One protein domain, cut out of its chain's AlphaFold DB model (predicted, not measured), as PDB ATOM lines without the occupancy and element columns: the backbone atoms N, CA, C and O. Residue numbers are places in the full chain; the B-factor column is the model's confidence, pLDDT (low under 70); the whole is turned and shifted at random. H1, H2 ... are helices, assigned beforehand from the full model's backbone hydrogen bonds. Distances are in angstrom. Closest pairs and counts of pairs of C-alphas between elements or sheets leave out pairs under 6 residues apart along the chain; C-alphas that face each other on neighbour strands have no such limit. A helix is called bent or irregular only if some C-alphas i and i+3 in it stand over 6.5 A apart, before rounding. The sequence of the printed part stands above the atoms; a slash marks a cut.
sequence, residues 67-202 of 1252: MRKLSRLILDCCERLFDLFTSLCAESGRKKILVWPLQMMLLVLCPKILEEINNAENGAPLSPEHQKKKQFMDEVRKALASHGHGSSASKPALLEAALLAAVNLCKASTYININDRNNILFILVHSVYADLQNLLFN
ATOM      1  N   MET A  67      46.097  12.952 -14.104       34.19
ATOM      2  CA  MET A  67      45.231  13.549 -13.074       34.19
ATOM      3  C   MET A  67      43.726  13.387 -13.368       34.19
ATOM      4  O   MET A  67      42.927  13.260 -12.443       34.19
ATOM      5  N   ARG A  68      43.327  13.304 -14.646       37.59
ATOM      6  CA  ARG A  68      41.961  12.981 -15.093       37.59
ATOM      7  C   ARG A  68      41.605  11.500 -14.921       37.59
ATOM      8  O   ARG A  68      40.465  11.207 -14.582       37.59
ATOM      9  N   LYS A  69      42.540  10.562 -15.120       36.69
ATOM     10  CA  LYS A  69      42.375   9.135 -14.770       36.69
ATOM     11  C   LYS A  69      42.320   8.936 -13.248       36.69
ATOM     12  O   LYS A  69      41.472   8.179 -12.798       36.69
ATOM     13  N   LEU A  70      43.157   9.623 -12.463       38.16
ATOM     14  CA  LEU A  70      43.107   9.564 -10.994       38.16
ATOM     15  C   LEU A  70      41.806  10.180 -10.456       38.16
ATOM     16  O   LEU A  70      41.142   9.579  -9.618       38.16
ATOM     17  N   SER A  71      41.389  11.330 -10.996       39.75
ATOM     18  CA  SER A  71      40.089  11.941 -10.693       39.75
ATOM     19  C   SER A  71      38.923  11.014 -11.052       39.75
ATOM     20  O   SER A  71      38.029  10.849 -10.228       39.75
ATOM     21  N   ARG A  72      38.954  10.350 -12.219       45.97
ATOM     22  CA  ARG A  72      37.972   9.312 -12.589       45.97
ATOM     23  C   ARG A  72      38.002   8.123 -11.633       45.97
ATOM     24  O   ARG A  72      36.946   7.723 -11.183       45.97
ATOM     25  N   LEU A  73      39.173   7.601 -11.263       43.97
ATOM     26  CA  LEU A  73      39.281   6.479 -10.323       43.97
ATOM     27  C   LEU A  73      38.679   6.830  -8.953       43.97
ATOM     28  O   LEU A  73      37.960   6.025  -8.370       43.97
ATOM     29  N   ILE A  74      38.929   8.046  -8.461       47.69
ATOM     30  CA  ILE A  74      38.321   8.557  -7.226       47.69
ATOM     31  C   ILE A  74      36.799   8.701  -7.389       47.69
ATOM     32  O   ILE A  74      36.071   8.325  -6.473       47.69
ATOM     33  N   LEU A  75      36.315   9.182  -8.540       55.75
ATOM     34  CA  LEU A  75      34.886   9.307  -8.855       55.75
ATOM     35  C   LEU A  75      34.196   7.928  -8.891       55.75
ATOM     36  O   LEU A  75      33.281   7.690  -8.108       55.75
ATOM     37  N   ASP A  76      34.712   6.992  -9.693       55.94
ATOM     38  CA  ASP A  76      34.309   5.581  -9.766       55.94
ATOM     39  C   ASP A  76      34.243   4.933  -8.374       55.94
ATOM     40  O   ASP A  76      33.288   4.226  -8.045       55.94
ATOM     41  N   CYS A  77      35.259   5.165  -7.534       58.78
ATOM     42  CA  CYS A  77      35.279   4.677  -6.159       58.78
ATOM     43  C   CYS A  77      34.205   5.346  -5.291       58.78
ATOM     44  O   CYS A  77      33.527   4.641  -4.544       58.78
ATOM     45  N   CYS A  78      34.006   6.664  -5.392       64.31
ATOM     46  CA  CYS A  78      32.960   7.371  -4.651       64.31
ATOM     47  C   CYS A  78      31.561   6.873  -5.031       64.31
ATOM     48  O   CYS A  78      30.727   6.663  -4.152       64.31
ATOM     49  N   GLU A  79      31.312   6.614  -6.313       69.00
ATOM     50  CA  GLU A  79      30.033   6.099  -6.796       69.00
ATOM     51  C   GLU A  79      29.777   4.655  -6.351       69.00
ATOM     52  O   GLU A  79      28.716   4.368  -5.793       69.00
ATOM     53  N   ARG A  80      30.765   3.758  -6.491       67.88
ATOM     54  CA  ARG A  80      30.659   2.368  -6.006       67.88
ATOM     55  C   ARG A  80      30.460   2.304  -4.488       67.88
ATOM     56  O   ARG A  80      29.669   1.491  -4.012       67.88
ATOM     57  N   LEU A  81      31.128   3.176  -3.725       63.34
ATOM     58  CA  LEU A  81      30.926   3.305  -2.277       63.34
ATOM     59  C   LEU A  81      29.538   3.865  -1.936       63.34
ATOM     60  O   LEU A  81      28.905   3.370  -1.006       63.34
ATOM     61  N   PHE A  82      29.029   4.842  -2.693       80.19
ATOM     62  CA  PHE A  82      27.683   5.385  -2.500       80.19
ATOM     63  C   PHE A  82      26.605   4.313  -2.718       80.19
ATOM     64  O   PHE A  82      25.643   4.233  -1.948       80.19
ATOM     65  N   ASP A  83      26.766   3.469  -3.737       77.69
ATOM     66  CA  ASP A  83      25.829   2.387  -4.041       77.69
ATOM     67  C   ASP A  83      25.870   1.263  -2.990       77.69
ATOM     68  O   ASP A  83      24.831   0.831  -2.480       77.69
ATOM     69  N   LEU A  84      27.073   0.867  -2.563       70.75
ATOM     70  CA  LEU A  84      27.292  -0.043  -1.436       70.75
ATOM     71  C   LEU A  84      26.623   0.473  -0.149       70.75
ATOM     72  O   LEU A  84      25.901  -0.259   0.529       70.75
ATOM     73  N   PHE A  85      26.822   1.751   0.173       70.94
ATOM     74  CA  PHE A  85      26.203   2.423   1.316       70.94
ATOM     75  C   PHE A  85      24.673   2.502   1.198       70.94
ATOM     76  O   PHE A  85      23.976   2.285   2.190       70.94
ATOM     77  N   THR A  86      24.142   2.700  -0.012       78.81
ATOM     78  CA  THR A  86      22.696   2.644  -0.281       78.81
ATOM     79  C   THR A  86      22.136   1.257   0.042       78.81
ATOM     80  O   THR A  86      21.135   1.153   0.752       78.81
ATOM     81  N   SER A  87      22.823   0.186  -0.380       73.19
ATOM     82  CA  SER A  87      22.444  -1.194  -0.046       73.19
ATOM     83  C   SER A  87      22.469  -1.457   1.464       73.19
ATOM     84  O   SER A  87      21.533  -2.046   2.001       73.19
ATOM     85  N   LEU A  88      23.498  -0.986   2.180       65.88
ATOM     86  CA  LEU A  88      23.602  -1.156   3.637       65.88
ATOM     87  C   LEU A  88      22.503  -0.407   4.413       65.88
ATOM     88  O   LEU A  88      22.148  -0.820   5.519       65.88
ATOM     89  N   CYS A  89      21.947   0.673   3.857       68.94
ATOM     90  CA  CYS A  89      20.866   1.446   4.473       68.94
ATOM     91  C   CYS A  89      19.466   0.829   4.339       68.94
ATOM     92  O   CYS A  89      18.575   1.244   5.086       68.94
ATOM     93  N   ALA A  90      19.256  -0.134   3.435       64.81
ATOM     94  CA  ALA A  90      17.937  -0.715   3.166       64.81
ATOM     95  C   ALA A  90      17.318  -1.419   4.394       64.81
ATOM     96  O   ALA A  90      16.105  -1.407   4.581       64.81
ATOM     97  N   GLU A  91      18.158  -1.993   5.258       55.19
ATOM     98  CA  GLU A  91      17.738  -2.858   6.368       55.19
ATOM     99  C   GLU A  91      17.377  -2.113   7.664       55.19
ATOM    100  O   GLU A  91      16.686  -2.661   8.520       55.19
ATOM    101  N   SER A  92      17.896  -0.896   7.892       66.81
ATOM    102  CA  SER A  92      17.768  -0.245   9.207       66.81
ATOM    103  C   SER A  92      17.938   1.271   9.190       66.81
ATOM    104  O   SER A  92      18.992   1.811   8.852       66.81
ATOM    105  N   GLY A  93      16.929   1.967   9.723       66.44
ATOM    106  CA  GLY A  93      16.962   3.417   9.930       66.44
ATOM    107  C   GLY A  93      18.029   3.903  10.921       66.44
ATOM    108  O   GLY A  93      18.365   5.080  10.883       66.44
ATOM    109  N   ARG A  94      18.603   3.034  11.770       69.88
ATOM    110  CA  ARG A  94      19.752   3.411  12.623       69.88
ATOM    111  C   ARG A  94      21.064   3.458  11.839       69.88
ATOM    112  O   ARG A  94      21.885   4.324  12.114       69.88
ATOM    113  N   LYS A  95      21.247   2.593  10.828       70.94
ATOM    114  CA  LYS A  95      22.435   2.628   9.951       70.94
ATOM    115  C   LYS A  95      22.532   3.966   9.204       70.94
ATOM    116  O   LYS A  95      23.629   4.499   9.060       70.94
ATOM    117  N   LYS A  96      21.390   4.556   8.813       79.56
ATOM    118  CA  LYS A  96      21.326   5.874   8.149       79.56
ATOM    119  C   LYS A  96      22.040   6.991   8.934       79.56
ATOM    120  O   LYS A  96      22.674   7.814   8.291       79.56
ATOM    121  N   ILE A  97      22.041   6.984  10.275       76.00
ATOM    122  CA  ILE A  97      22.738   7.999  11.103       76.00
ATOM    123  C   ILE A  97      24.242   8.063  10.784       76.00
ATOM    124  O   ILE A  97      24.808   9.148  10.700       76.00
ATOM    125  N   LEU A  98      24.885   6.907  10.589       71.44
ATOM    126  CA  LEU A  98      26.315   6.815  10.271       71.44
ATOM    127  C   LEU A  98      26.585   6.987   8.771       71.44
ATOM    128  O   LEU A  98      27.609   7.538   8.379       71.44
ATOM    129  N   VAL A  99      25.674   6.491   7.932       75.44
ATOM    130  CA  VAL A  99      25.911   6.337   6.492       75.44
ATOM    131  C   VAL A  99      25.491   7.567   5.683       75.44
ATOM    132  O   VAL A  99      26.212   7.951   4.768       75.44
ATOM    133  N   TRP A 100      24.393   8.248   6.024       89.00
ATOM    134  CA  TRP A 100      23.955   9.457   5.308       89.00
ATOM    135  C   TRP A 100      24.983  10.604   5.328       89.00
ATOM    136  O   TRP A 100      25.198  11.211   4.277       89.00
ATOM    137  N   PRO A 101      25.688  10.889   6.442       82.25
ATOM    138  CA  PRO A 101      26.734  11.913   6.452       82.25
ATOM    139  C   PRO A 101      27.933  11.555   5.567       82.25
ATOM    140  O   PRO A 101      28.575  12.459   5.036       82.25
ATOM    141  N   LEU A 102      28.210  10.257   5.377       74.69
ATOM    142  CA  LEU A 102      29.230   9.765   4.449       74.69
ATOM    143  C   LEU A 102      28.742   9.837   2.996       74.69
ATOM    144  O   LEU A 102      29.471  10.335   2.147       74.69
ATOM    145  N   GLN A 103      27.506   9.416   2.709       81.00
ATOM    146  CA  GLN A 103      26.898   9.515   1.375       81.00
ATOM    147  C   GLN A 103      26.842  10.963   0.871       81.00
ATOM    148  O   GLN A 103      27.168  11.208  -0.288       81.00
ATOM    149  N   MET A 104      26.521  11.926   1.742       88.00
ATOM    150  CA  MET A 104      26.586  13.349   1.396       88.00
ATOM    151  C   MET A 104      28.015  13.786   1.049       88.00
ATOM    152  O   MET A 104      28.219  14.439   0.031       88.00
ATOM    153  N   MET A 105      29.017  13.398   1.846       79.44
ATOM    154  CA  MET A 105      30.415  13.752   1.563       79.44
ATOM    155  C   MET A 105      30.953  13.086   0.288       79.44
ATOM    156  O   MET A 105      31.707  13.725  -0.438       79.44
ATOM    157  N   LEU A 106      30.542  11.850  -0.024       77.50
ATOM    158  CA  LEU A 106      30.851  11.203  -1.305       77.50
ATOM    159  C   LEU A 106      30.221  11.963  -2.479       77.50
ATOM    160  O   LEU A 106      30.891  12.209  -3.473       77.50
ATOM    161  N   LEU A 107      28.957  12.378  -2.358       83.38
ATOM    162  CA  LEU A 107      28.253  13.090  -3.427       83.38
ATOM    163  C   LEU A 107      28.799  14.516  -3.643       83.38
ATOM    164  O   LEU A 107      28.877  14.978  -4.777       83.38
ATOM    165  N   VAL A 108      29.266  15.178  -2.578       79.06
ATOM    166  CA  VAL A 108      29.999  16.459  -2.627       79.06
ATOM    167  C   VAL A 108      31.318  16.360  -3.408       79.06
ATOM    168  O   VAL A 108      31.719  17.338  -4.037       79.06
ATOM    169  N   LEU A 109      31.975  15.193  -3.429       72.81
ATOM    170  CA  LEU A 109      33.161  14.949  -4.267       72.81
ATOM    171  C   LEU A 109      32.815  14.739  -5.756       72.81
ATOM    172  O   LEU A 109      33.719  14.711  -6.591       72.81
ATOM    173  N   CYS A 110      31.526  14.651  -6.103       76.38
ATOM    174  CA  CYS A 110      31.021  14.427  -7.456       76.38
ATOM    175  C   CYS A 110      30.209  15.638  -7.984       76.38
ATOM    176  O   CYS A 110      29.028  15.481  -8.310       76.38
ATOM    177  N   PRO A 111      30.791  16.852  -8.108       73.19
ATOM    178  CA  PRO A 111      30.038  18.089  -8.368       73.19
ATOM    179  C   PRO A 111      29.204  18.059  -9.658       73.19
ATOM    180  O   PRO A 111      28.077  18.540  -9.655       73.19
ATOM    181  N   LYS A 112      29.683  17.399 -10.721       78.75
ATOM    182  CA  LYS A 112      28.922  17.221 -11.973       78.75
ATOM    183  C   LYS A 112      27.616  16.446 -11.786       78.75
ATOM    184  O   LYS A 112      26.632  16.727 -12.459       78.75
ATOM    185  N   ILE A 113      27.594  15.484 -10.862       85.69
ATOM    186  CA  ILE A 113      26.383  14.723 -10.537       85.69
ATOM    187  C   ILE A 113      25.411  15.618  -9.763       85.69
ATOM    188  O   ILE A 113      24.210  15.570 -10.003       85.69
ATOM    189  N   LEU A 114      25.914  16.475  -8.869       85.25
ATOM    190  CA  LEU A 114      25.090  17.467  -8.174       85.25
ATOM    191  C   LEU A 114      24.498  18.510  -9.135       85.25
ATOM    192  O   LEU A 114      23.327  18.859  -8.994       85.25
ATOM    193  N   GLU A 115      25.267  18.963 -10.129       86.06
ATOM    194  CA  GLU A 115      24.783  19.825 -11.216       86.06
ATOM    195  C   GLU A 115      23.663  19.134 -12.008       86.06
ATOM    196  O   GLU A 115      22.599  19.718 -12.199       86.06
ATOM    197  N   GLU A 116      23.851  17.873 -12.412       89.56
ATOM    198  CA  GLU A 116      22.841  17.094 -13.141       89.56
ATOM    199  C   GLU A 116      21.562  16.869 -12.312       89.56
ATOM    200  O   GLU A 116      20.459  17.088 -12.811       89.56
ATOM    201  N   ILE A 117      21.695  16.518 -11.025       89.50
ATOM    202  CA  ILE A 117      20.571  16.357 -10.085       89.50
ATOM    203  C   ILE A 117      19.757  17.653  -9.979       89.50
ATOM    204  O   ILE A 117      18.532  17.613 -10.097       89.50
ATOM    205  N   ASN A 118      20.427  18.796  -9.802       88.12
ATOM    206  CA  ASN A 118      19.801  20.117  -9.706       88.12
ATOM    207  C   ASN A 118      19.166  20.562 -11.033       88.12
ATOM    208  O   ASN A 118      18.059  21.100 -11.053       88.12
ATOM    209  N   ASN A 119      19.811  20.295 -12.165       88.81
ATOM    210  CA  ASN A 119      19.228  20.575 -13.478       88.81
ATOM    211  C   ASN A 119      17.974  19.713 -13.713       88.81
ATOM    212  O   ASN A 119      16.984  20.199 -14.258       88.81
ATOM    213  N   ALA A 120      17.957  18.479 -13.204       88.25
ATOM    214  CA  ALA A 120      16.783  17.609 -13.202       88.25
ATOM    215  C   ALA A 120      15.720  17.964 -12.140       88.25
ATOM    216  O   ALA A 120      14.650  17.355 -12.122       88.25
ATOM    217  N   GLU A 121      15.963  18.913 -11.232       82.38
ATOM    218  CA  GLU A 121      14.894  19.591 -10.471       82.38
ATOM    219  C   GLU A 121      14.231  20.687 -11.322       82.38
ATOM    220  O   GLU A 121      13.028  20.905 -11.215       82.38
ATOM    221  N   ASN A 122      14.982  21.283 -12.253       83.81
ATOM    222  CA  ASN A 122      14.517  22.277 -13.225       83.81
ATOM    223  C   ASN A 122      13.981  21.656 -14.540       83.81
ATOM    224  O   ASN A 122      13.834  22.349 -15.543       83.81
ATOM    225  N   GLY A 123      13.684  20.350 -14.549       83.38
ATOM    226  CA  GLY A 123      13.059  19.648 -15.679       83.38
ATOM    227  C   GLY A 123      14.008  19.062 -16.733       83.38
ATOM    228  O   GLY A 123      13.528  18.514 -17.724       83.38
ATOM    229  N   ALA A 124      15.331  19.126 -16.544       88.44
ATOM    230  CA  ALA A 124      16.279  18.427 -17.417       88.44
ATOM    231  C   ALA A 124      16.199  16.888 -17.246       88.44
ATOM    232  O   ALA A 124      15.825  16.406 -16.172       88.44
ATOM    233  N   PRO A 125      16.574  16.089 -18.265       83.94
ATOM    234  CA  PRO A 125      16.705  14.641 -18.112       83.94
ATOM    235  C   PRO A 125      17.846  14.280 -17.145       83.94
ATOM    236  O   PRO A 125      18.902  14.908 -17.162       83.94
ATOM    237  N   LEU A 126      17.636  13.236 -16.337       89.69
ATOM    238  CA  LEU A 126      18.619  12.668 -15.405       89.69
ATOM    239  C   LEU A 126      19.081  11.290 -15.898       89.69
ATOM    240  O   LEU A 126      18.264  10.504 -16.382       89.69
ATOM    241  N   SER A 127      20.360  10.960 -15.714       87.88
ATOM    242  CA  SER A 127      20.867   9.602 -15.923       87.88
ATOM    243  C   SER A 127      20.186   8.597 -14.973       87.88
ATOM    244  O   SER A 127      20.059   8.871 -13.772       87.88
ATOM    245  N   PRO A 128      19.806   7.388 -15.437       83.56
ATOM    246  CA  PRO A 128      19.274   6.344 -14.555       83.56
ATOM    247  C   PRO A 128      20.276   5.930 -13.458       83.56
ATOM    248  O   PRO A 128      19.868   5.543 -12.362       83.56
ATOM    249  N   GLU A 129      21.580   6.085 -13.702       81.06
ATOM    250  CA  GLU A 129      22.662   5.828 -12.735       81.06
ATOM    251  C   GLU A 129      22.750   6.910 -11.636       81.06
ATOM    252  O   GLU A 129      23.386   6.723 -10.591       81.06
ATOM    253  N   HIS A 130      22.081   8.049 -11.842       89.12
ATOM    254  CA  HIS A 130      21.994   9.175 -10.910       89.12
ATOM    255  C   HIS A 130      20.663   9.228 -10.150       89.12
ATOM    256  O   HIS A 130      20.582   9.889  -9.112       89.12
ATOM    257  N   GLN A 131      19.655   8.448 -10.556       88.94
ATOM    258  CA  GLN A 131      18.336   8.400  -9.913       88.94
ATOM    259  C   GLN A 131      18.402   8.103  -8.400       88.94
ATOM    260  O   GLN A 131      17.728   8.768  -7.613       88.94
ATOM    261  N   LYS A 132      19.256   7.164  -7.962       88.12
ATOM    262  CA  LYS A 132      19.463   6.855  -6.527       88.12
ATOM    263  C   LYS A 132      20.080   8.030  -5.760       88.12
ATOM    264  O   LYS A 132      19.741   8.275  -4.605       88.12
ATOM    265  N   LYS A 133      20.998   8.754  -6.410       90.88
ATOM    266  CA  LYS A 133      21.738   9.890  -5.845       90.88
ATOM    267  C   LYS A 133      20.801  11.098  -5.682       90.88
ATOM    268  O   LYS A 133      20.814  11.728  -4.626       90.88
ATOM    269  N   LYS A 134      19.896  11.328  -6.647       91.75
ATOM    270  CA  LYS A 134      18.765  12.264  -6.511       91.75
ATOM    271  C   LYS A 134      17.810  11.854  -5.386       91.75
ATOM    272  O   LYS A 134      17.557  12.659  -4.497       91.75
ATOM    273  N   GLN A 135      17.348  10.598  -5.363       90.94
ATOM    274  CA  GLN A 135      16.439  10.109  -4.316       90.94
ATOM    275  C   GLN A 135      17.015  10.316  -2.904       90.94
ATOM    276  O   GLN A 135      16.276  10.687  -1.998       90.94
ATOM    277  N   PHE A 136      18.319  10.110  -2.706       92.50
ATOM    278  CA  PHE A 136      18.982  10.396  -1.431       92.50
ATOM    279  C   PHE A 136      18.890  11.881  -1.036       92.50
ATOM    280  O   PHE A 136      18.538  12.178   0.106       92.50
ATOM    281  N   MET A 137      19.149  12.808  -1.966       91.75
ATOM    282  CA  MET A 137      19.007  14.251  -1.720       91.75
ATOM    283  C   MET A 137      17.560  14.627  -1.374       91.75
ATOM    284  O   MET A 137      17.329  15.356  -0.407       91.75
ATOM    285  N   ASP A 138      16.585  14.070  -2.097       90.94
ATOM    286  CA  ASP A 138      15.160  14.271  -1.821       90.94
ATOM    287  C   ASP A 138      14.726  13.652  -0.479       90.94
ATOM    288  O   ASP A 138      13.946  14.263   0.251       90.94
ATOM    289  N   GLU A 139      15.256  12.486  -0.090       91.25
ATOM    290  CA  GLU A 139      15.024  11.887   1.233       91.25
ATOM    291  C   GLU A 139      15.595  12.753   2.369       91.25
ATOM    292  O   GLU A 139      14.925  12.911   3.393       91.25
ATOM    293  N   VAL A 140      16.782  13.352   2.197       91.88
ATOM    294  CA  VAL A 140      17.372  14.287   3.175       91.88
ATOM    295  C   VAL A 140      16.532  15.563   3.278       91.88
ATOM    296  O   VAL A 140      16.115  15.926   4.378       91.88
ATOM    297  N   ARG A 141      16.216  16.212   2.149       91.69
ATOM    298  CA  ARG A 141      15.410  17.446   2.098       91.69
ATOM    299  C   ARG A 141      14.021  17.233   2.718       91.69
ATOM    300  O   ARG A 141      13.596  17.995   3.584       91.69
ATOM    301  N   LYS A 142      13.344  16.137   2.357       90.94
ATOM    302  CA  LYS A 142      12.024  15.762   2.893       90.94
ATOM    303  C   LYS A 142      12.049  15.444   4.391       90.94
ATOM    304  O   LYS A 142      11.065  15.722   5.073       90.94
ATOM    305  N   ALA A 143      13.140  14.874   4.908       89.88
ATOM    306  CA  ALA A 143      13.290  14.579   6.333       89.88
ATOM    307  C   ALA A 143      13.526  15.832   7.200       89.88
ATOM    308  O   ALA A 143      13.234  15.787   8.394       89.88
ATOM    309  N   LEU A 144      14.012  16.936   6.620       90.38
ATOM    310  CA  LEU A 144      14.125  18.236   7.295       90.38
ATOM    311  C   LEU A 144      12.788  18.997   7.275       90.38
ATOM    312  O   LEU A 144      12.308  19.433   8.321       90.38
ATOM    313  N   ALA A 145      12.143  19.080   6.108       84.56
ATOM    314  CA  ALA A 145      10.940  19.888   5.895       84.56
ATOM    315  C   ALA A 145       9.651  19.347   6.563       84.56
ATOM    316  O   ALA A 145       8.632  20.038   6.608       84.56
ATOM    317  N   SER A 146       9.641  18.114   7.090       68.12
ATOM    318  CA  SER A 146       8.423  17.416   7.552       68.12
ATOM    319  C   SER A 146       7.868  17.884   8.914       68.12
ATOM    320  O   SER A 146       7.432  17.058   9.717       68.12
ATOM    321  N   HIS A 147       7.914  19.184   9.215       56.62
ATOM    322  CA  HIS A 147       7.667  19.727  10.559       56.62
ATOM    323  C   HIS A 147       6.400  20.596  10.721       56.62
ATOM    324  O   HIS A 147       6.147  21.079  11.824       56.62
ATOM    325  N   GLY A 148       5.592  20.767   9.667       45.25
ATOM    326  CA  GLY A 148       4.464  21.715   9.649       45.25
ATOM    327  C   GLY A 148       3.134  21.266  10.283       45.25
ATOM    328  O   GLY A 148       2.413  22.113  10.801       45.25
ATOM    329  N   HIS A 149       2.786  19.971  10.272       38.91
ATOM    330  CA  HIS A 149       1.464  19.492  10.724       38.91
ATOM    331  C   HIS A 149       1.534  18.280  11.664       38.91
ATOM    332  O   HIS A 149       2.422  17.434  11.572       38.91
ATOM    333  N   GLY A 150       0.579  18.214  12.598       43.41
ATOM    334  CA  GLY A 150       0.601  17.340  13.777       43.41
ATOM    335  C   GLY A 150       0.237  15.870  13.552       43.41
ATOM    336  O   GLY A 150      -0.639  15.361  14.245       43.41
ATOM    337  N   SER A 151       0.903  15.167  12.631       33.19
ATOM    338  CA  SER A 151       0.693  13.728  12.402       33.19
ATOM    339  C   SER A 151       1.965  12.897  12.620       33.19
ATOM    340  O   SER A 151       2.902  12.971  11.830       33.19
ATOM    341  N   SER A 152       1.949  12.073  13.675       33.88
ATOM    342  CA  SER A 152       2.848  10.937  13.970       33.88
ATOM    343  C   SER A 152       4.367  11.115  13.767       33.88
ATOM    344  O   SER A 152       4.872  11.013  12.653       33.88
ATOM    345  N   ALA A 153       5.098  11.205  14.887       41.31
ATOM    346  CA  ALA A 153       6.443  10.644  15.106       41.31
ATOM    347  C   ALA A 153       7.294  10.338  13.848       41.31
ATOM    348  O   ALA A 153       7.541   9.175  13.511       41.31
ATOM    349  N   SER A 154       7.805  11.384  13.189       48.78
ATOM    350  CA  SER A 154       8.866  11.250  12.189       48.78
ATOM    351  C   SER A 154      10.046  10.498  12.817       48.78
ATOM    352  O   SER A 154      10.533  10.868  13.885       48.78
ATOM    353  N   LYS A 155      10.461   9.381  12.196       64.75
ATOM    354  CA  LYS A 155      11.444   8.431  12.757       64.75
ATOM    355  C   LYS A 155      12.690   9.204  13.235       64.75
ATOM    356  O   LYS A 155      13.420   9.678  12.368       64.75
ATOM    357  N   PRO A 156      12.984   9.317  14.551       75.75
ATOM    358  CA  PRO A 156      13.983  10.281  15.036       75.75
ATOM    359  C   PRO A 156      15.378  10.088  14.430       75.75
ATOM    360  O   PRO A 156      16.029  11.055  14.054       75.75
ATOM    361  N   ALA A 157      15.774   8.829  14.220       79.06
ATOM    362  CA  ALA A 157      17.016   8.449  13.547       79.06
ATOM    363  C   ALA A 157      17.135   8.951  12.090       79.06
ATOM    364  O   ALA A 157      18.245   9.138  11.602       79.06
ATOM    365  N   LEU A 158      16.017   9.170  11.386       85.56
ATOM    366  CA  LEU A 158      16.004   9.700  10.018       85.56
ATOM    367  C   LEU A 158      16.250  11.214  10.012       85.56
ATOM    368  O   LEU A 158      17.052  11.694   9.218       85.56
ATOM    369  N   LEU A 159      15.607  11.949  10.927       88.31
ATOM    370  CA  LEU A 159      15.854  13.381  11.124       88.31
ATOM    371  C   LEU A 159      17.294  13.620  11.606       88.31
ATOM    372  O   LEU A 159      17.983  14.484  11.079       88.31
ATOM    373  N   GLU A 160      17.779  12.817  12.555       86.81
ATOM    374  CA  GLU A 160      19.168  12.849  13.028       86.81
ATOM    375  C   GLU A 160      20.171  12.627  11.881       86.81
ATOM    376  O   GLU A 160      21.105  13.411  11.716       86.81
ATOM    377  N   ALA A 161      19.937  11.616  11.035       87.69
ATOM    378  CA  ALA A 161      20.738  11.364   9.839       87.69
ATOM    379  C   ALA A 161      20.700  12.538   8.839       87.69
ATOM    380  O   ALA A 161      21.737  12.897   8.279       87.69
ATOM    381  N   ALA A 162      19.526  13.146   8.626       92.88
ATOM    382  CA  ALA A 162      19.345  14.284   7.722       92.88
ATOM    383  C   ALA A 162      20.091  15.533   8.213       92.88
ATOM    384  O   ALA A 162      20.788  16.177   7.431       92.88
ATOM    385  N   LEU A 163      19.996  15.840   9.512       93.00
ATOM    386  CA  LEU A 163      20.699  16.955  10.149       93.00
ATOM    387  C   LEU A 163      22.219  16.798  10.022       93.00
ATOM    388  O   LEU A 163      22.895  17.723   9.579       93.00
ATOM    389  N   LEU A 164      22.761  15.619  10.349       89.25
ATOM    390  CA  LEU A 164      24.196  15.336  10.225       89.25
ATOM    391  C   LEU A 164      24.682  15.458   8.766       89.25
ATOM    392  O   LEU A 164      25.732  16.050   8.511       89.25
ATOM    393  N   ALA A 165      23.912  14.947   7.800       91.06
ATOM    394  CA  ALA A 165      24.234  15.053   6.378       91.06
ATOM    395  C   ALA A 165      24.195  16.506   5.874       91.06
ATOM    396  O   ALA A 165      25.151  16.975   5.258       91.06
ATOM    397  N   ALA A 166      23.129  17.251   6.169       95.75
ATOM    398  CA  ALA A 166      22.970  18.622   5.694       95.75
ATOM    399  C   ALA A 166      23.939  19.609   6.381       95.75
ATOM    400  O   ALA A 166      24.421  20.537   5.732       95.75
ATOM    401  N   VAL A 167      24.333  19.380   7.641       94.00
ATOM    402  CA  VAL A 167      25.427  20.148   8.269       94.00
ATOM    403  C   VAL A 167      26.783  19.821   7.630       94.00
ATOM    404  O   VAL A 167      27.575  20.739   7.424       94.00
ATOM    405  N   ASN A 168      27.045  18.568   7.231       86.38
ATOM    406  CA  ASN A 168      28.236  18.223   6.439       86.38
ATOM    407  C   ASN A 168      28.263  18.956   5.084       86.38
ATOM    408  O   ASN A 168      29.307  19.488   4.710       86.38
ATOM    409  N   LEU A 169      27.124  19.062   4.387       91.06
ATOM    410  CA  LEU A 169      26.991  19.844   3.151       91.06
ATOM    411  C   LEU A 169      27.329  21.333   3.376       91.06
ATOM    412  O   LEU A 169      28.160  21.892   2.659       91.06
ATOM    413  N   CYS A 170      26.768  21.962   4.418       92.00
ATOM    414  CA  CYS A 170      27.109  23.342   4.793       92.00
ATOM    415  C   CYS A 170      28.589  23.502   5.178       92.00
ATOM    416  O   CYS A 170      29.232  24.480   4.811       92.00
ATOM    417  N   LYS A 171      29.158  22.546   5.917       87.19
ATOM    418  CA  LYS A 171      30.573  22.545   6.313       87.19
ATOM    419  C   LYS A 171      31.488  22.461   5.089       87.19
ATOM    420  O   LYS A 171      32.466  23.208   5.022       87.19
ATOM    421  N   ALA A 172      31.151  21.613   4.116       82.50
ATOM    422  CA  ALA A 172      31.897  21.449   2.873       82.50
ATOM    423  C   ALA A 172      31.888  22.714   2.004       82.50
ATOM    424  O   ALA A 172      32.953  23.128   1.546       82.50
ATOM    425  N   SER A 173      30.741  23.392   1.847       84.94
ATOM    426  CA  SER A 173      30.668  24.616   1.032       84.94
ATOM    427  C   SER A 173      31.564  25.748   1.555       84.94
ATOM    428  O   SER A 173      31.979  26.600   0.777       84.94
ATOM    429  N   THR A 174      31.947  25.748   2.842       84.44
ATOM    430  CA  THR A 174      32.919  26.730   3.367       84.44
ATOM    431  C   THR A 174      34.317  26.599   2.754       84.44
ATOM    432  O   THR A 174      35.066  27.575   2.745       84.44
ATOM    433  N   TYR A 175      34.685  25.427   2.228       80.56
ATOM    434  CA  TYR A 175      35.974  25.194   1.562       80.56
ATOM    435  C   TYR A 175      35.960  25.604   0.077       80.56
ATOM    436  O   TYR A 175      36.973  25.458  -0.601       80.56
ATOM    437  N   ILE A 176      34.850  26.171  -0.408       77.62
ATOM    438  CA  ILE A 176      34.741  26.827  -1.716       77.62
ATOM    439  C   ILE A 176      34.845  28.344  -1.519       77.62
ATOM    440  O   ILE A 176      34.378  28.890  -0.517       77.62
ATOM    441  N   ASN A 177      35.489  29.032  -2.464       74.94
ATOM    442  CA  ASN A 177      35.659  30.480  -2.412       74.94
ATOM    443  C   ASN A 177      34.303  31.191  -2.585       74.94
ATOM    444  O   ASN A 177      33.585  30.933  -3.544       74.94
ATOM    445  N   ILE A 178      33.980  32.128  -1.689       75.75
ATOM    446  CA  ILE A 178      32.703  32.871  -1.661       75.75
ATOM    447  C   ILE A 178      32.437  33.732  -2.918       75.75
ATOM    448  O   ILE A 178      31.315  34.193  -3.138       75.75
ATOM    449  N   ASN A 179      33.457  33.941  -3.755       74.25
ATOM    450  CA  ASN A 179      33.318  34.591  -5.058       74.25
ATOM    451  C   ASN A 179      32.697  33.663  -6.122       74.25
ATOM    452  O   ASN A 179      32.041  34.158  -7.037       74.25
ATOM    453  N   ASP A 180      32.836  32.339  -5.988       78.81
ATOM    454  CA  ASP A 180      32.215  31.338  -6.868       78.81
ATOM    455  C   ASP A 180      30.745  31.099  -6.472       78.81
ATOM    456  O   ASP A 180      30.338  30.025  -6.039       78.81
ATOM    457  N   ARG A 181      29.926  32.153  -6.560       72.25
ATOM    458  CA  ARG A 181      28.518  32.127  -6.116       72.25
ATOM    459  C   ARG A 181      27.628  31.189  -6.930       72.25
ATOM    460  O   ARG A 181      26.574  30.795  -6.443       72.25
ATOM    461  N   ASN A 182      28.052  30.851  -8.145       77.44
ATOM    462  CA  ASN A 182      27.338  29.940  -9.035       77.44
ATOM    463  C   ASN A 182      27.628  28.467  -8.706       77.44
ATOM    464  O   ASN A 182      27.012  27.587  -9.302       77.44
ATOM    465  N   ASN A 183      28.544  28.186  -7.768       83.06
ATOM    466  CA  ASN A 183      28.869  26.826  -7.376       83.06
ATOM    467  C   ASN A 183      27.641  26.085  -6.840       83.06
ATOM    468  O   ASN A 183      26.950  26.559  -5.930       83.06
ATOM    469  N   ILE A 184      27.424  24.874  -7.351       84.88
ATOM    470  CA  ILE A 184      26.270  24.043  -7.016       84.88
ATOM    471  C   ILE A 184      26.101  23.812  -5.503       84.88
ATOM    472  O   ILE A 184      24.970  23.765  -5.015       84.88
ATOM    473  N   LEU A 185      27.191  23.756  -4.723       84.94
ATOM    474  CA  LEU A 185      27.070  23.578  -3.272       84.94
ATOM    475  C   LEU A 185      26.366  24.753  -2.582       84.94
ATOM    476  O   LEU A 185      25.652  24.519  -1.611       84.94
ATOM    477  N   PHE A 186      26.505  25.996  -3.060       86.38
ATOM    478  CA  PHE A 186      25.806  27.137  -2.454       86.38
ATOM    479  C   PHE A 186      24.297  27.096  -2.729       86.38
ATOM    480  O   PHE A 186      23.512  27.391  -1.825       86.38
ATOM    481  N   ILE A 187      23.889  26.655  -3.923       86.94
ATOM    482  CA  ILE A 187      22.478  26.455  -4.296       86.94
ATOM    483  C   ILE A 187      21.851  25.370  -3.406       86.94
ATOM    484  O   ILE A 187      20.825  25.595  -2.759       86.94
ATOM    485  N   LEU A 188      22.512  24.214  -3.297       89.19
ATOM    486  CA  LEU A 188      22.035  23.092  -2.485       89.19
ATOM    487  C   LEU A 188      21.988  23.434  -0.991       89.19
ATOM    488  O   LEU A 188      20.998  23.120  -0.329       89.19
ATOM    489  N   VAL A 189      23.003  24.135  -0.471       91.12
ATOM    490  CA  VAL A 189      23.004  24.664   0.903       91.12
ATOM    491  C   VAL A 189      21.816  25.593   1.135       91.12
ATOM    492  O   VAL A 189      21.152  25.453   2.161       91.12
ATOM    493  N   HIS A 190      21.499  26.491   0.198       88.31
ATOM    494  CA  HIS A 190      20.354  27.395   0.334       88.31
ATOM    495  C   HIS A 190      19.032  26.625   0.506       88.31
ATOM    496  O   HIS A 190      18.213  27.010   1.338       88.31
ATOM    497  N   SER A 191      18.875  25.482  -0.179       88.88
ATOM    498  CA  SER A 191      17.680  24.625  -0.083       88.88
ATOM    499  C   SER A 191      17.476  23.916   1.268       88.88
ATOM    500  O   SER A 191      16.382  23.420   1.519       88.88
ATOM    501  N   VAL A 192      18.489  23.877   2.149       91.50
ATOM    502  CA  VAL A 192      18.403  23.274   3.502       91.50
ATOM    503  C   VAL A 192      18.669  24.270   4.643       91.50
ATOM    504  O   VAL A 192      18.480  23.944   5.816       91.50
ATOM    505  N   TYR A 193      19.111  25.492   4.327       88.25
ATOM    506  CA  TYR A 193      19.648  26.447   5.304       88.25
ATOM    507  C   TYR A 193      18.621  26.916   6.342       88.25
ATOM    508  O   TYR A 193      18.926  26.999   7.535       88.25
ATOM    509  N   ALA A 194      17.405  27.227   5.886       89.00
ATOM    510  CA  ALA A 194      16.328  27.726   6.736       89.00
ATOM    511  C   ALA A 194      15.830  26.643   7.707       89.00
ATOM    512  O   ALA A 194      15.692  26.911   8.900       89.00
ATOM    513  N   ASP A 195      15.645  25.414   7.219       91.38
ATOM    514  CA  ASP A 195      15.220  24.280   8.043       91.38
ATOM    515  C   ASP A 195      16.277  23.939   9.095       91.38
ATOM    516  O   ASP A 195      15.952  23.848  10.277       91.38
ATOM    517  N   LEU A 196      17.559  23.856   8.713       92.50
ATOM    518  CA  LEU A 196      18.652  23.658   9.672       92.50
ATOM    519  C   LEU A 196      18.658  24.732  10.768       92.50
ATOM    520  O   LEU A 196      18.761  24.396  11.948       92.50
ATOM    521  N   GLN A 197      18.491  26.009  10.409       90.38
ATOM    522  CA  GLN A 197      18.413  27.099  11.384       90.38
ATOM    523  C   GLN A 197      17.216  26.929  12.340       90.38
ATOM    524  O   GLN A 197      17.375  27.059  13.555       90.38
ATOM    525  N   ASN A 198      16.036  26.611  11.801       89.50
ATOM    526  CA  ASN A 198      14.777  26.505  12.545       89.50
ATOM    527  C   ASN A 198      14.662  25.227  13.399       89.50
ATOM    528  O   ASN A 198      13.897  25.212  14.366       89.50
ATOM    529  N   LEU A 199      15.409  24.173  13.059       90.00
ATOM    530  CA  LEU A 199      15.458  22.904  13.792       90.00
ATOM    531  C   LEU A 199      16.537  22.902  14.880       90.00
ATOM    532  O   LEU A 199      16.283  22.450  15.993       90.00
ATOM    533  N   LEU A 200      17.737  23.407  14.577       91.06
ATOM    534  CA  LEU A 200      18.890  23.333  15.480       91.06
ATOM    535  C   LEU A 200      18.906  24.458  16.533       91.06
ATOM    536  O   LEU A 200      19.271  24.217  17.687       91.06
ATOM    537  N   PHE A 201      18.476  25.672  16.169       91.06
ATOM    538  CA  PHE A 201      18.579  26.882  17.004       91.06
ATOM    539  C   PHE A 201      17.211  27.461  17.403       91.06
ATOM    540  O   PHE A 201      17.008  28.673  17.441       91.06
ATOM    541  N   ASN A 202      16.260  26.581  17.719       88.44
ATOM    542  CA  ASN A 202      14.942  26.954  18.218       88.44
ATOM    543  C   ASN A 202      14.960  27.167  19.750       88.44
ATOM    544  O   ASN A 202      15.111  26.191  20.488       88.44
TER     545      ASN A 202
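This is residues 67 to 202 of the 1252 residues of an uncharacterized protein of Schistosoma mattheei (UniProt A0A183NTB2). Helices H2 and H5 lie side by side, with H1 beyond H2 and H6 beyond H5, and these four make a curved row round one side of H4, which sits in the middle and crosses H5. Short H3 lies at one end, by the last residues of H2 and the first of H6, while H1 reaches out at one end of the long axis and the loop of residues 148 to 153 sticks out at the other. The printed part has 136 residues with six named helices, H1 to H6 in chain order, and no named strand: its class is all helix. It is compact, with a radius of gyration of the C-alphas of 15.2 A and spans of 50 by 38 by 29 A.

H1, residues 67 to 89, and H2, residues 95 to 108, form a helical hairpin: they touch, closest at the C-alphas of Cys 78 and Leu 106, 5.5 A apart, at a shallow tilt of 22 degrees, opposite ways. H3, residues 111 to 119, and H2 touch only at the corner, and only just, with 3 pairs of C-alphas within 8 A. H4, residues 131 to 145, and H1 are near each other. H5, residues 156 to 173, touches H2 at a shallow tilt of 23 degrees, the same way; the closest C-alphas, of Pro 101 and Ala 165, are 4.0 A apart. H4 touches H5 with residues 140 to 144 alone, at 73 degrees, only just about perpendicular; the C-alphas of Val 140 and Ala 162 are closest, 5.0 A apart. H6, residues 184 to 200, touches H5 at a steep tilt of 46 degrees, opposite ways, closest at the C-alphas of Ser 173 and Leu 185, 5.7 A apart. H6 touches H4 with residues 191 to 196 alone, at a shallow tilt of 31 degrees, the same way; the C-alphas of Leu 144 and Asp 195 are closest, 6.2 A apart. H1 is apart from H3, H5 and H6. Every O i to N i+4 pair is within hydrogen-bond range in H1, H3, H4 and H5; in H2 8 of 10 are, and in H6 10 of 13.

H1 begins at C-alpha 67 (45.231, 13.549, -13.074) and is 32.4 A long. H2 measures 20.2 A, H3 12.2 A, H4 20.9 A and H5 26.1 A. H6, 23.7 A, ends at C-alpha 200 (18.890, 23.333, 15.480); it has a kink of 45 degrees near residue 192 and is irregular, with C-alphas 191 and 194 7.6 A apart.

The two C-alphas farthest apart, of Met 67 and Gly 150, are 52.2 A apart. The printed part has no cut, and the link from H3 to H4, 11 residues, is long. The mean pLDDT of the printed part is 77.3; residues 67 to 81, 88 to 94 and 146 to 155 are under 70.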